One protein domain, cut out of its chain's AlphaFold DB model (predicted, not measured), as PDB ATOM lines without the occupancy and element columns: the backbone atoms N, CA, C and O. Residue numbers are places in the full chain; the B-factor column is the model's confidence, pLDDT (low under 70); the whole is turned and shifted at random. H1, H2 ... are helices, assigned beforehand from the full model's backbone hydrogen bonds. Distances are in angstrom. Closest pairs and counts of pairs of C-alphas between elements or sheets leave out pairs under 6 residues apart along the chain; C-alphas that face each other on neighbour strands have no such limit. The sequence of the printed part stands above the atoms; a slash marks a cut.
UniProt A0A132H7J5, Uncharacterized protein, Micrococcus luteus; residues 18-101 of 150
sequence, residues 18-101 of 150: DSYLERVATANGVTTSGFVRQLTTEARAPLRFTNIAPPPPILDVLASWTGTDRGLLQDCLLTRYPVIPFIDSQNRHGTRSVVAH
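What this domain is: This is residues 18 to 101 of the 150 residues of an uncharacterized protein of Micrococcus luteus (UniProt A0A132H7J5). Four helices make the body of this domain, linked by contact in chain order: H2 runs from H1 to H3 like a crossbar, touching H1 with its first residues and H3 with its last, and short H4 packs on H3. A long stretch without a named element, residues 75 to 94, leads away from this body to small H5, which lies at the other end of the long axis and touches no helix. The printed part has 84 residues with five named helices, H1 to H5 in order, and no named strand; the class is all helix. The whole is compact, with a radius of gyration of the C-alphas of 13.0 A, yet elongated in outline, spanning 39 by 22 by 17 A.

How they stand to each other: Start with H1, residues 18 to 27, and pass over a tight link to H2, residues 32 to 43. The two touch, about perpendicular at 76 degrees; look at the C-alphas of Glu 22 and Thr 32, the closest, 5.1 A apart. H2 touches H1 with residues 32 to 36 alone. With residues 39 to 43 alone, H2 touches H3, residues 56 to 66, where the closest C-alphas, those of Ala 43 and Pro 57, are 5.2 A apart. These two helices run opposite ways at a steep tilt of 64 degrees. H1 and H3 are apart, but only just, with their closest C-alphas 8.1 A apart. After a tight link, H4, residues 70 to 74, touches H3; the closest C-alphas are those of Ala 63 and Arg 70, at 6.3 A. H5, residues 95 to 101, is apart from H1, H2, H3 and H4. In H1, H2, H3, H4 and H5 every O i to N i+4 pair is within hydrogen-bond range.

Where its parts are: Find C-alpha 18 at (204.763, 347.107, 238.301); from there H1 runs 14.1 A to C-alpha 27. H2 begins at C-alpha 32, at (211.479, 346.990, 232.167), and is 16.1 A long to C-alpha 43. H3 covers 15.5 A from C-alpha 56 to C-alpha 66. H4 is 6.3 A long from C-alpha 70 to C-alpha 74. H5 covers 10.0 A from C-alpha 95 and ends at C-alpha 101, at (193.300, 360.185, 251.912).

The domain as a whole: Look at Gly 29 and Ala 100 for the two C-alphas farthest apart, 38.8 A. The printed part has no cut. The link from H2 to H3, 12 residues, and that from H4 to H5, 20 residues, are long. The mean pLDDT of the printed part is 91.0; residues 95, 97 and 100 are under 70, and H5 has a mean of 71.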
ATOM      1  N   ASP A  18     203.364 346.789 238.609       94.88
ATOM      2  CA  ASP A  18     204.763 347.107 238.301       94.88
ATOM      3  C   ASP A  18     205.714 345.907 238.457       94.88
ATOM      4  O   ASP A  18     206.540 345.686 237.573       94.88
ATOM      5  N   SER A  19     205.526 345.090 239.498       95.62
ATOM      6  CA  SER A  19     206.195 343.790 239.672       95.62
ATOM      7  C   SER A  19     205.939 342.873 238.479       95.62
ATOM      8  O   SER A  19     206.866 342.300 237.906       95.62
ATOM      9  N   TYR A  20     204.677 342.776 238.053       97.81
ATOM     10  CA  TYR A  20     204.298 341.945 236.918       97.81
ATOM     11  C   TYR A  20     204.950 342.420 235.610       97.81
ATOM     12  O   TYR A  20     205.485 341.608 234.856       97.81
ATOM     13  N   LEU A  21     204.965 343.733 235.352       97.62
ATOM     14  CA  LEU A  21     205.628 344.325 234.183       97.62
ATOM     15  C   LEU A  21     207.129 344.008 234.157       97.62
ATOM     16  O   LEU A  21     207.661 343.651 233.104       97.62
ATOM     17  N   GLU A  22     207.805 344.113 235.300       96.56
ATOM     18  CA  GLU A  22     209.222 343.767 235.438       96.56
ATOM     19  C   GLU A  22     209.477 342.279 235.183       96.56
ATOM     20  O   GLU A  22     210.399 341.919 234.445       96.56
ATOM     21  N   ARG A  23     208.623 341.403 235.717       97.06
ATOM     22  CA  ARG A  23     208.747 339.957 235.540       97.06
ATOM     23  C   ARG A  23     208.481 339.519 234.101       97.06
ATOM     24  O   ARG A  23     209.218 338.685 233.579       97.06
ATOM     25  N   VAL A  24     207.487 340.104 233.426       97.88
ATOM     26  CA  VAL A  24     207.229 339.874 231.992       97.88
ATOM     27  C   VAL A  24     208.411 340.351 231.145       97.88
ATOM     28  O   VAL A  24     208.840 339.626 230.245       97.88
ATOM     29  N   ALA A  25     208.954 341.538 231.429       97.88
ATOM     30  CA  ALA A  25     210.104 342.082 230.712       97.88
ATOM     31  C   ALA A  25     211.341 341.183 230.869       97.88
ATOM     32  O   ALA A  25     211.922 340.747 229.873       97.88
ATOM     33  N   THR A  26     211.665 340.824 232.113       97.31
ATOM     34  CA  THR A  26     212.783 339.935 232.458       97.31
ATOM     35  C   THR A  26     212.640 338.575 231.784       97.31
ATOM     36  O   THR A  26     213.580 338.095 231.154       97.31
ATOM     37  N   ALA A  27     211.444 337.981 231.830       97.31
ATOM     38  CA  ALA A  27     211.172 336.695 231.201       97.31
ATOM     39  C   ALA A  27     211.341 336.724 229.673       97.31
ATOM     40  O   ALA A  27     211.626 335.692 229.082       97.31
ATOM     41  N   ASN A  28     211.195 337.885 229.028       97.25
ATOM     42  CA  ASN A  28     211.395 338.050 227.585       97.25
ATOM     43  C   ASN A  28     212.756 338.672 227.227       97.25
ATOM     44  O   ASN A  28     212.959 339.074 226.082       97.25
ATOM     45  N   GLY A  29     213.690 338.759 228.180       97.44
ATOM     46  CA  GLY A  29     215.055 339.231 227.935       97.44
ATOM     47  C   GLY A  29     215.159 340.716 227.570       97.44
ATOM     48  O   GLY A  29     216.123 341.118 226.921       97.44
ATOM     49  N   VAL A  30     214.179 341.536 227.963       97.62
ATOM     50  CA  VAL A  30     214.175 342.987 227.724       97.62
ATOM     51  C   VAL A  30     214.182 343.762 229.037       97.62
ATOM     52  O   VAL A  30     213.770 343.270 230.083       97.62
ATOM     53  N   THR A  31     214.633 345.015 228.994       97.94
ATOM     54  CA  THR A  31     214.585 345.892 230.170       97.94
ATOM     55  C   THR A  31     213.152 346.333 230.464       97.94
ATOM     56  O   THR A  31     212.384 346.618 229.541       97.94
ATOM     57  N   THR A  32     212.800 346.489 231.743       96.38
ATOM     58  CA  THR A  32     211.479 346.990 232.167       96.38
ATOM     59  C   THR A  32     211.156 348.349 231.543       96.38
ATOM     60  O   THR A  32     210.043 348.577 231.078       96.38
ATOM     61  N   SER A  33     212.143 349.247 231.445       96.69
ATOM     62  CA  SER A  33     211.964 350.563 230.817       96.69
ATOM     63  C   SER A  33     211.723 350.475 229.306       96.69
ATOM     64  O   SER A  33     210.896 351.217 228.773       96.69
ATOM     65  N   GLY A  34     212.410 349.565 228.606       97.62
ATOM     66  CA  GLY A  34     212.173 349.281 227.192       97.62
ATOM     67  C   GLY A  34     210.786 348.689 226.950       97.62
ATOM     68  O   GLY A  34     210.066 349.170 226.073       97.62
ATOM     69  N   PHE A  35     210.390 347.722 227.778       97.81
ATOM     70  CA  PHE A  35     209.076 347.089 227.730       97.81
ATOM     71  C   PHE A  35     207.946 348.100 227.960       97.81
ATOM     72  O   PHE A  35     207.046 348.223 227.131       97.81
ATOM     73  N   VAL A  36     208.029 348.893 229.034       97.75
ATOM     74  CA  VAL A  36     207.048 349.947 229.343       97.75
ATOM     75  C   VAL A  36     206.987 350.987 228.227       97.75
ATOM     76  O   VAL A  36     205.895 351.405 227.847       97.75
ATOM     77  N   ARG A  37     208.128 351.382 227.646       98.06
ATOM     78  CA  ARG A  37     208.142 352.310 226.507       98.06
ATOM     79  C   ARG A  37     207.342 351.745 225.337       98.06
ATOM     80  O   ARG A  37     206.422 352.414 224.878       98.06
ATOM     81  N   GLN A  38     207.628 350.516 224.910       97.31
ATOM     82  CA  GLN A  38     206.895 349.879 223.816       97.31
ATOM     83  C   GLN A  38     205.401 349.755 224.142       97.31
ATOM     84  O   GLN A  38     204.565 350.064 223.295       97.31
ATOM     85  N   LEU A  39     205.067 349.365 225.377       97.31
ATOM     86  CA  LEU A  39     203.690 349.225 225.850       97.31
ATOM     87  C   LEU A  39     202.926 350.546 225.721       97.31
ATOM     88  O   LEU A  39     201.830 350.583 225.172       97.31
ATOM     89  N   THR A  40     203.525 351.647 226.178       97.31
ATOM     90  CA  THR A  40     202.913 352.982 226.094       97.31
ATOM     91  C   THR A  40     202.805 353.505 224.662       97.31
ATOM     92  O   THR A  40     201.833 354.185 224.333       97.31
ATOM     93  N   THR A  41     203.768 353.172 223.793       97.56
ATOM     94  CA  THR A  41     203.724 353.513 222.365       97.56
ATOM     95  C   THR A  41     202.574 352.794 221.662       97.56
ATOM     96  O   THR A  41     201.783 353.448 220.986       97.56
ATOM     97  N   GLU A  42     202.442 351.482 221.861       96.94
ATOM     98  CA  GLU A  42     201.379 350.682 221.243       96.94
ATOM     99  C   GLU A  42     199.997 351.072 221.784       96.94
ATOM    100  O   GLU A  42     199.062 351.287 221.016       96.94
ATOM    101  N   ALA A  43     199.880 351.267 223.101       95.81
ATOM    102  CA  ALA A  43     198.633 351.688 223.742       95.81
ATOM    103  C   ALA A  43     198.243 353.141 223.432       95.81
ATOM    104  O   ALA A  43     197.126 353.554 223.748       95.81
ATOM    105  N   ARG A  44     199.165 353.937 222.867       96.25
ATOM    106  CA  ARG A  44     199.018 355.386 222.650       96.25
ATOM    107  C   ARG A  44     198.568 356.123 223.916       96.25
ATOM    108  O   ARG A  44     197.798 357.080 223.858       96.25
ATOM    109  N   ALA A  45     199.055 355.667 225.067       93.62
ATOM    110  CA  ALA A  45     198.696 356.182 226.380       93.62
ATOM    111  C   ALA A  45     199.919 356.140 227.308       93.62
ATOM    112  O   ALA A  45     200.698 355.189 227.254       93.62
ATOM    113  N   PRO A  46     200.119 357.142 228.180       92.44
ATOM    114  CA  PRO A  46     201.194 357.100 229.161       92.44
ATOM    115  C   PRO A  46     200.861 356.115 230.288       92.44
ATOM    116  O   PRO A  46     199.731 356.079 230.772       92.44
ATOM    117  N   LEU A  47     201.860 355.383 230.785       91.31
ATOM    118  CA  LEU A  47     201.700 354.567 231.987       91.31
ATOM    119  C   LEU A  47     201.675 355.486 233.216       91.31
ATOM    120  O   LEU A  47     202.712 355.938 233.702       91.31
ATOM    121  N   ARG A  48     200.471 355.809 233.687       86.44
ATOM    122  CA  ARG A  48     200.212 356.595 234.902       86.44
ATOM    123  C   ARG A  48     199.476 355.730 235.906       86.44
ATOM    124  O   ARG A  48     198.767 354.818 235.509       86.44
ATOM    125  N   PHE A  49     199.622 356.045 237.191       86.38
ATOM    126  CA  PHE A  49     198.862 355.393 238.263       86.38
ATOM    127  C   PHE A  49     198.960 353.856 238.217       86.38
ATOM    128  O   PHE A  49     197.972 353.176 238.481       86.38
ATOM    129  N   THR A  50     200.146 353.332 237.872       91.25
ATOM    130  CA  THR A  50     200.409 351.927 237.508       91.25
ATOM    131  C   THR A  50     199.739 350.923 238.437       91.25
ATOM    132  O   THR A  50     199.013 350.059 237.971       91.25
ATOM    133  N   ASN A  51     199.911 351.075 239.750       92.31
ATOM    134  CA  ASN A  51     199.382 350.125 240.732       92.31
ATOM    135  C   ASN A  51     197.978 350.487 241.243       92.31
ATOM    136  O   ASN A  51     197.503 349.872 242.188       92.31
ATOM    137  N   ILE A  52     197.316 351.505 240.688       90.31
ATOM    138  CA  ILE A  52     195.989 351.945 241.144       90.31
ATOM    139  C   ILE A  52     194.960 351.788 240.035       90.31
ATOM    140  O   ILE A  52     194.017 351.016 240.168       90.31
ATOM    141  N   ALA A  53     195.136 352.548 238.960       89.44
ATOM    142  CA  ALA A  53     194.182 352.667 237.867       89.44
ATOM    143  C   ALA A  53     194.921 353.146 236.608       89.44
ATOM    144  O   ALA A  53     194.796 354.312 236.219       89.44
ATOM    145  N   PRO A  54     195.761 352.298 235.992       92.31
ATOM    146  CA  PRO A  54     196.392 352.630 234.727       92.31
ATOM    147  C   PRO A  54     195.341 352.821 233.625       92.31
ATOM    148  O   PRO A  54     194.250 352.246 233.707       92.31
ATOM    149  N   PRO A  55     195.650 353.603 232.573       92.50
ATOM    150  CA  PRO A  55     194.726 353.796 231.464       92.50
ATOM    151  C   PRO A  55     194.247 352.468 230.865       92.50
ATOM    152  O   PRO A  55     195.083 351.604 230.591       92.50
ATOM    153  N   PRO A  56     192.941 352.301 230.585       93.31
ATOM    154  CA  PRO A  56     192.401 351.075 230.002       93.31
ATOM    155  C   PRO A  56     193.176 350.524 228.791       93.31
ATOM    156  O   PRO A  56     193.425 349.318 228.806       93.31
ATOM    157  N   PRO A  57     193.649 351.356 227.830       95.44
ATOM    158  CA  PRO A  57     194.413 350.867 226.680       95.44
ATOM    159  C   PRO A  57     195.736 350.182 227.046       95.44
ATOM    160  O   PRO A  57     196.182 349.291 226.331       95.44
ATOM    161  N   ILE A  58     196.367 350.564 228.164       96.69
ATOM    162  CA  ILE A  58     197.589 349.907 228.653       96.69
ATOM    163  C   ILE A  58     197.289 348.456 229.021       96.69
ATOM    164  O   ILE A  58     198.042 347.559 228.650       96.69
ATOM    165  N   LEU A  59     196.186 348.229 229.740       96.19
ATOM    166  CA  LEU A  59     195.780 346.886 230.147       96.19
ATOM    167  C   LEU A  59     195.358 346.045 228.940       96.19
ATOM    168  O   LEU A  59     195.684 344.865 228.904       96.19
ATOM    169  N   ASP A  60     194.702 346.645 227.941       96.31
ATOM    170  CA  ASP A  60     194.328 345.954 226.698       96.31
ATOM    171  C   ASP A  60     195.551 345.476 225.918       96.31
ATOM    172  O   ASP A  60     195.634 344.306 225.541       96.31
ATOM    173  N   VAL A  61     196.534 346.356 225.708       96.94
ATOM    174  CA  VAL A  61     197.769 345.978 225.015       96.94
ATOM    175  C   VAL A  61     198.531 344.925 225.813       96.94
ATOM    176  O   VAL A  61     198.925 343.907 225.244       96.94
ATOM    177  N   LEU A  62     198.678 345.102 227.131       97.31
ATOM    178  CA  LEU A  62     199.359 344.129 227.984       97.31
ATOM    179  C   LEU A  62     198.663 342.759 227.963       97.31
ATOM    180  O   LEU A  62     199.339 341.736 227.832       97.31
ATOM    181  N   ALA A  63     197.330 342.728 228.043       97.31
ATOM    182  CA  ALA A  63     196.531 341.511 227.911       97.31
ATOM    183  C   ALA A  63     196.752 340.856 226.543       97.31
ATOM    184  O   ALA A  63     196.995 339.654 226.470       97.31
ATOM    185  N   SER A  64     196.765 341.648 225.466       97.00
ATOM    186  CA  SER A  64     196.985 341.150 224.105       97.00
ATOM    187  C   SER A  64     198.376 340.544 223.897       97.00
ATOM    188  O   SER A  64     198.507 339.548 223.196       97.00
ATOM    189  N   TRP A  65     199.409 341.106 224.530       97.06
ATOM    190  CA  TRP A  65     200.790 340.635 224.428       97.06
ATOM    191  C   TRP A  65     201.033 339.390 225.274       97.06
ATOM    192  O   TRP A  65     201.726 338.464 224.854       97.06
ATOM    193  N   THR A  66     200.456 339.355 226.472       96.94
ATOM    194  CA  THR A  66     200.668 338.270 227.439       96.94
ATOM    195  C   THR A  66     199.635 337.150 227.322       96.94
ATOM    196  O   THR A  66     199.825 336.093 227.913       96.94
ATOM    197  N   GLY A  67     198.546 337.341 226.574       96.12
ATOM    198  CA  GLY A  67     197.410 336.415 226.564       96.12
ATOM    199  C   GLY A  67     196.723 336.291 227.932       96.12
ATOM    200  O   GLY A  67     196.136 335.251 228.226       96.12
ATOM    201  N   THR A  68     196.850 337.309 228.786       95.81
ATOM    202  CA  THR A  68     196.302 337.322 230.152       95.81
ATOM    203  C   THR A  68     194.895 337.905 230.153       95.81
ATOM    204  O   THR A  68     194.637 338.896 229.474       95.81
ATOM    205  N   ASP A  69     193.998 337.313 230.943       94.69
ATOM    206  CA  ASP A  69     192.663 337.864 231.162       94.69
ATOM    207  C   ASP A  69     192.716 339.239 231.851       94.69
ATOM    208  O   ASP A  69     193.545 339.497 232.729       94.69
ATOM    209  N   ARG A  70     191.800 340.132 231.470       93.19
ATOM    210  CA  ARG A  70     191.774 341.498 231.996       93.19
ATOM    211  C   ARG A  70     191.427 341.549 233.487       93.19
ATOM    212  O   ARG A  70     191.923 342.442 234.168       93.19
ATOM    213  N   GLY A  71     190.639 340.607 234.004       93.56
ATOM    214  CA  GLY A  71     190.338 340.479 235.432       93.56
ATOM    215  C   GLY A  71     191.580 340.156 236.262       93.56
ATOM    216  O   GLY A  71     191.810 340.786 237.290       93.56
ATOM    217  N   LEU A  72     192.469 339.290 235.764       95.81
ATOM    218  CA  LEU A  72     193.745 339.006 236.442       95.81
ATOM    219  C   LEU A  72     194.663 340.236 236.499       95.81
ATOM    220  O   LEU A  72     195.372 340.443 237.481       95.81
ATOM    221  N   LEU A  73     194.639 341.083 235.466       96.69
ATOM    222  CA  LEU A  73     195.359 342.360 235.503       96.69
ATOM    223  C   LEU A  73     194.720 343.350 236.486       96.69
ATOM    224  O   LEU A  73     195.439 344.152 237.076       96.69
ATOM    225  N   GLN A  74     193.400 343.297 236.689       94.12
ATOM    226  CA  GLN A  74     192.711 344.111 237.697       94.12
ATOM    227  C   GLN A  74     193.054 343.678 239.126       94.12
ATOM    228  O   GLN A  74     193.196 344.538 239.993       94.12
ATOM    229  N   ASP A  75     193.288 342.387 239.368       95.31
ATOM    230  CA  ASP A  75     193.766 341.892 240.666       95.31
ATOM    231  C   ASP A  75     195.163 342.420 241.038       95.31
ATOM    232  O   ASP A  75     195.532 342.415 242.216       95.31
ATOM    233  N   CYS A  76     195.913 342.935 240.057       96.69
ATOM    234  CA  CYS A  76     197.208 343.581 240.263       96.69
ATOM    235  C   CYS A  76     197.105 345.069 240.652       96.69
ATOM    236  O   CYS A  76     198.126 345.755 240.774       96.69
ATOM    237  N   LEU A  77     195.885 345.596 240.797       94.44
ATOM    238  CA  LEU A  77     195.601 347.009 241.040       94.44
ATOM    239  C   LEU A  77     194.963 347.229 242.406       94.44
ATOM    240  O   LEU A  77     194.134 346.448 242.859       94.44
ATOM    241  N   LEU A  78     195.253 348.370 243.027       92.94
ATOM    242  CA  LEU A  78     194.632 348.777 244.287       92.94
ATOM    243  C   LEU A  78     193.127 349.039 244.169       92.94
ATOM    244  O   LEU A  78     192.417 348.907 245.161       92.94
ATOM    245  N   THR A  79     192.621 349.357 242.975       90.44
ATOM    246  CA  THR A  79     191.174 349.517 242.734       90.44
ATOM    247  C   THR A  79     190.373 348.225 242.924       90.44
ATOM    248  O   THR A  79     189.148 348.287 242.973       90.44
ATOM    249  N   ARG A  80     191.032 347.073 243.125       90.69
ATOM    250  CA  ARG A  80     190.379 345.847 243.609       90.69
ATOM    251  C   ARG A  80     189.792 345.986 245.019       90.69
ATOM    252  O   ARG A  80     188.901 345.226 245.387       90.69
ATOM    253  N   TYR A  81     190.314 346.909 245.830       89.44
ATOM    254  CA  TYR A  81     189.823 347.152 247.181       89.44
ATOM    255  C   TYR A  81     188.712 348.210 247.149       89.44
ATOM    256  O   TYR A  81     188.980 349.332 246.717       89.44
ATOM    257  N   PRO A  82     187.505 347.928 247.677       87.69
ATOM    258  CA  PRO A  82     186.378 348.869 247.632       87.69
ATOM    259  C   PRO A  82     186.640 350.214 248.317       87.69
ATOM    260  O   PRO A  82     185.998 351.211 248.001       87.69
ATOM    261  N   VAL A  83     187.579 350.243 249.269       84.94
ATOM    262  CA  VAL A  83     187.993 351.463 249.971       84.94
ATOM    263  C   VAL A  83     188.754 352.426 249.058       84.94
ATOM    264  O   VAL A  83     188.770 353.621 249.315       84.94
ATOM    265  N   ILE A  84     189.378 351.951 247.979       86.56
ATOM    266  CA  ILE A  84     190.144 352.808 247.075       86.56
ATOM    267  C   ILE A  84     189.171 353.508 246.120       86.56
ATOM    268  O   ILE A  84     188.488 352.835 245.345       86.56
ATOM    269  N   PRO A  85     189.084 354.852 246.144       81.38
ATOM    270  CA  PRO A  85     188.132 355.561 245.309       81.38
ATOM    271  C   PRO A  85     188.516 355.446 243.834       81.38
ATOM    272  O   PRO A  85     189.685 355.277 243.472       81.38
ATOM    273  N   PHE A  86     187.514 355.598 242.970       82.06
ATOM    274  CA  PHE A  86     187.726 355.648 241.532       82.06
ATOM    275  C   PHE A  86     188.697 356.780 241.156       82.06
ATOM    276  O   PHE A  86     188.549 357.925 241.596       82.06
ATOM    277  N   ILE A  87     189.673 356.457 240.306       81.44
ATOM    278  CA  ILE A  87     190.585 357.420 239.690       81.44
ATOM    279  C   ILE A  87     190.302 357.462 238.192       81.44
ATOM    280  O   ILE A  87     190.437 356.453 237.497       81.44
ATOM    281  N   ASP A  88     190.025 358.657 237.674       82.25
ATOM    282  CA  ASP A  88     190.089 358.892 236.237       82.25
ATOM    283  C   ASP A  88     191.555 358.952 235.780       82.25
ATOM    284  O   ASP A  88     192.256 359.950 235.957       82.25
ATOM    285  N   SER A  89     192.003 357.854 235.176       80.94
ATOM    286  CA  SER A  89     193.348 357.692 234.620       80.94
ATOM    287  C   SER A  89     193.696 358.667 233.482       80.94
ATOM    288  O   SER A  89     194.880 358.888 233.215       80.94
ATOM    289  N   GLN A  90     192.694 359.272 232.832       79.81
ATOM    290  CA  GLN A  90     192.882 360.283 231.785       79.81
ATOM    291  C   GLN A  90     193.128 361.673 232.382       79.81
ATOM    292  O   GLN A  90     193.812 362.513 231.787       79.81
ATOM    293  N   ASN A  91     192.636 361.921 233.595       82.75
ATOM    294  CA  ASN A  91     192.883 363.157 234.310       82.75
ATOM    295  C   ASN A  91     194.244 363.110 235.016       82.75
ATOM    296  O   ASN A  91     194.453 362.388 235.990       82.75
ATOM    297  N   ARG A  92     195.176 363.976 234.599       73.94
ATOM    298  CA  ARG A  92     196.504 364.099 235.234       73.94
ATOM    299  C   ARG A  92     196.458 364.427 236.735       73.94
ATOM    300  O   ARG A  92     197.446 364.197 237.424       73.94
ATOM    301  N   HIS A  93     195.345 364.968 237.231       76.62
ATOM    302  CA  HIS A  93     195.114 365.258 238.648       76.62
ATOM    303  C   HIS A  93     194.226 364.215 239.342       76.62
ATOM    304  O   HIS A  93     193.820 364.438 240.481       76.62
ATOM    305  N   GLY A  94     193.925 363.089 238.686       72.94
ATOM    306  CA  GLY A  94     193.049 362.034 239.200       72.94
ATOM    307  C   GLY A  94     193.533 361.412 240.513       72.94
ATOM    308  O   GLY A  94     192.726 360.902 241.279       72.94
ATOM    309  N   THR A  95     194.824 361.524 240.840       68.88
ATOM    310  CA  THR A  95     195.368 361.095 242.137       68.88
ATOM    311  C   THR A  95     195.071 362.026 243.295       68.88
ATOM    312  O   THR A  95     195.316 361.622 244.425       68.88
ATOM    313  N   ARG A  96     194.577 363.254 243.083       73.12
ATOM    314  CA  ARG A  96     194.351 364.192 244.197       73.12
ATOM    315  C   ARG A  96     193.394 363.626 245.243       73.12
ATOM    316  O   ARG A  96     193.662 363.801 246.424       73.12
ATOM    317  N   SER A  97     192.346 362.922 244.816       68.56
ATOM    318  CA  SER A  97     191.426 362.235 245.729       68.56
ATOM    319  C   SER A  97     192.166 361.180 246.553       68.56
ATOM    320  O   SER A  97     192.125 361.220 247.774       68.56
ATOM    321  N   VAL A  98     192.935 360.297 245.911       71.62
ATOM    322  CA  VAL A  98     193.659 359.213 246.599       71.62
ATOM    323  C   VAL A  98     194.792 359.711 247.499       71.62
ATOM    324  O   VAL A  98     194.962 359.205 248.606       71.62
ATOM    325  N   VAL A  99     195.545 360.725 247.069       71.12
ATOM    326  CA  VAL A  99     196.622 361.326 247.873       71.12
ATOM    327  C   VAL A  99     196.060 362.034 249.097       71.12
ATOM    328  O   VAL A  99     196.649 361.914 250.167       71.12
ATOM    329  N   ALA A 100     194.927 362.729 248.966       69.00
ATOM    330  CA  ALA A 100     194.294 363.421 250.087       69.00
ATOM    331  C   ALA A 100     193.894 362.465 251.222       69.00
ATOM    332  O   ALA A 100     193.894 362.868 252.380       69.00
ATOM    333  N   HIS A 101     193.609 361.199 250.906       74.88
ATOM    334  CA  HIS A 101     193.300 360.185 251.912       74.88
ATOM    335  C   HIS A 101     194.544 359.565 252.571       74.88
ATOM    336  O   HIS A 101     194.427 358.963 253.633       74.88
TER     337      HIS A 101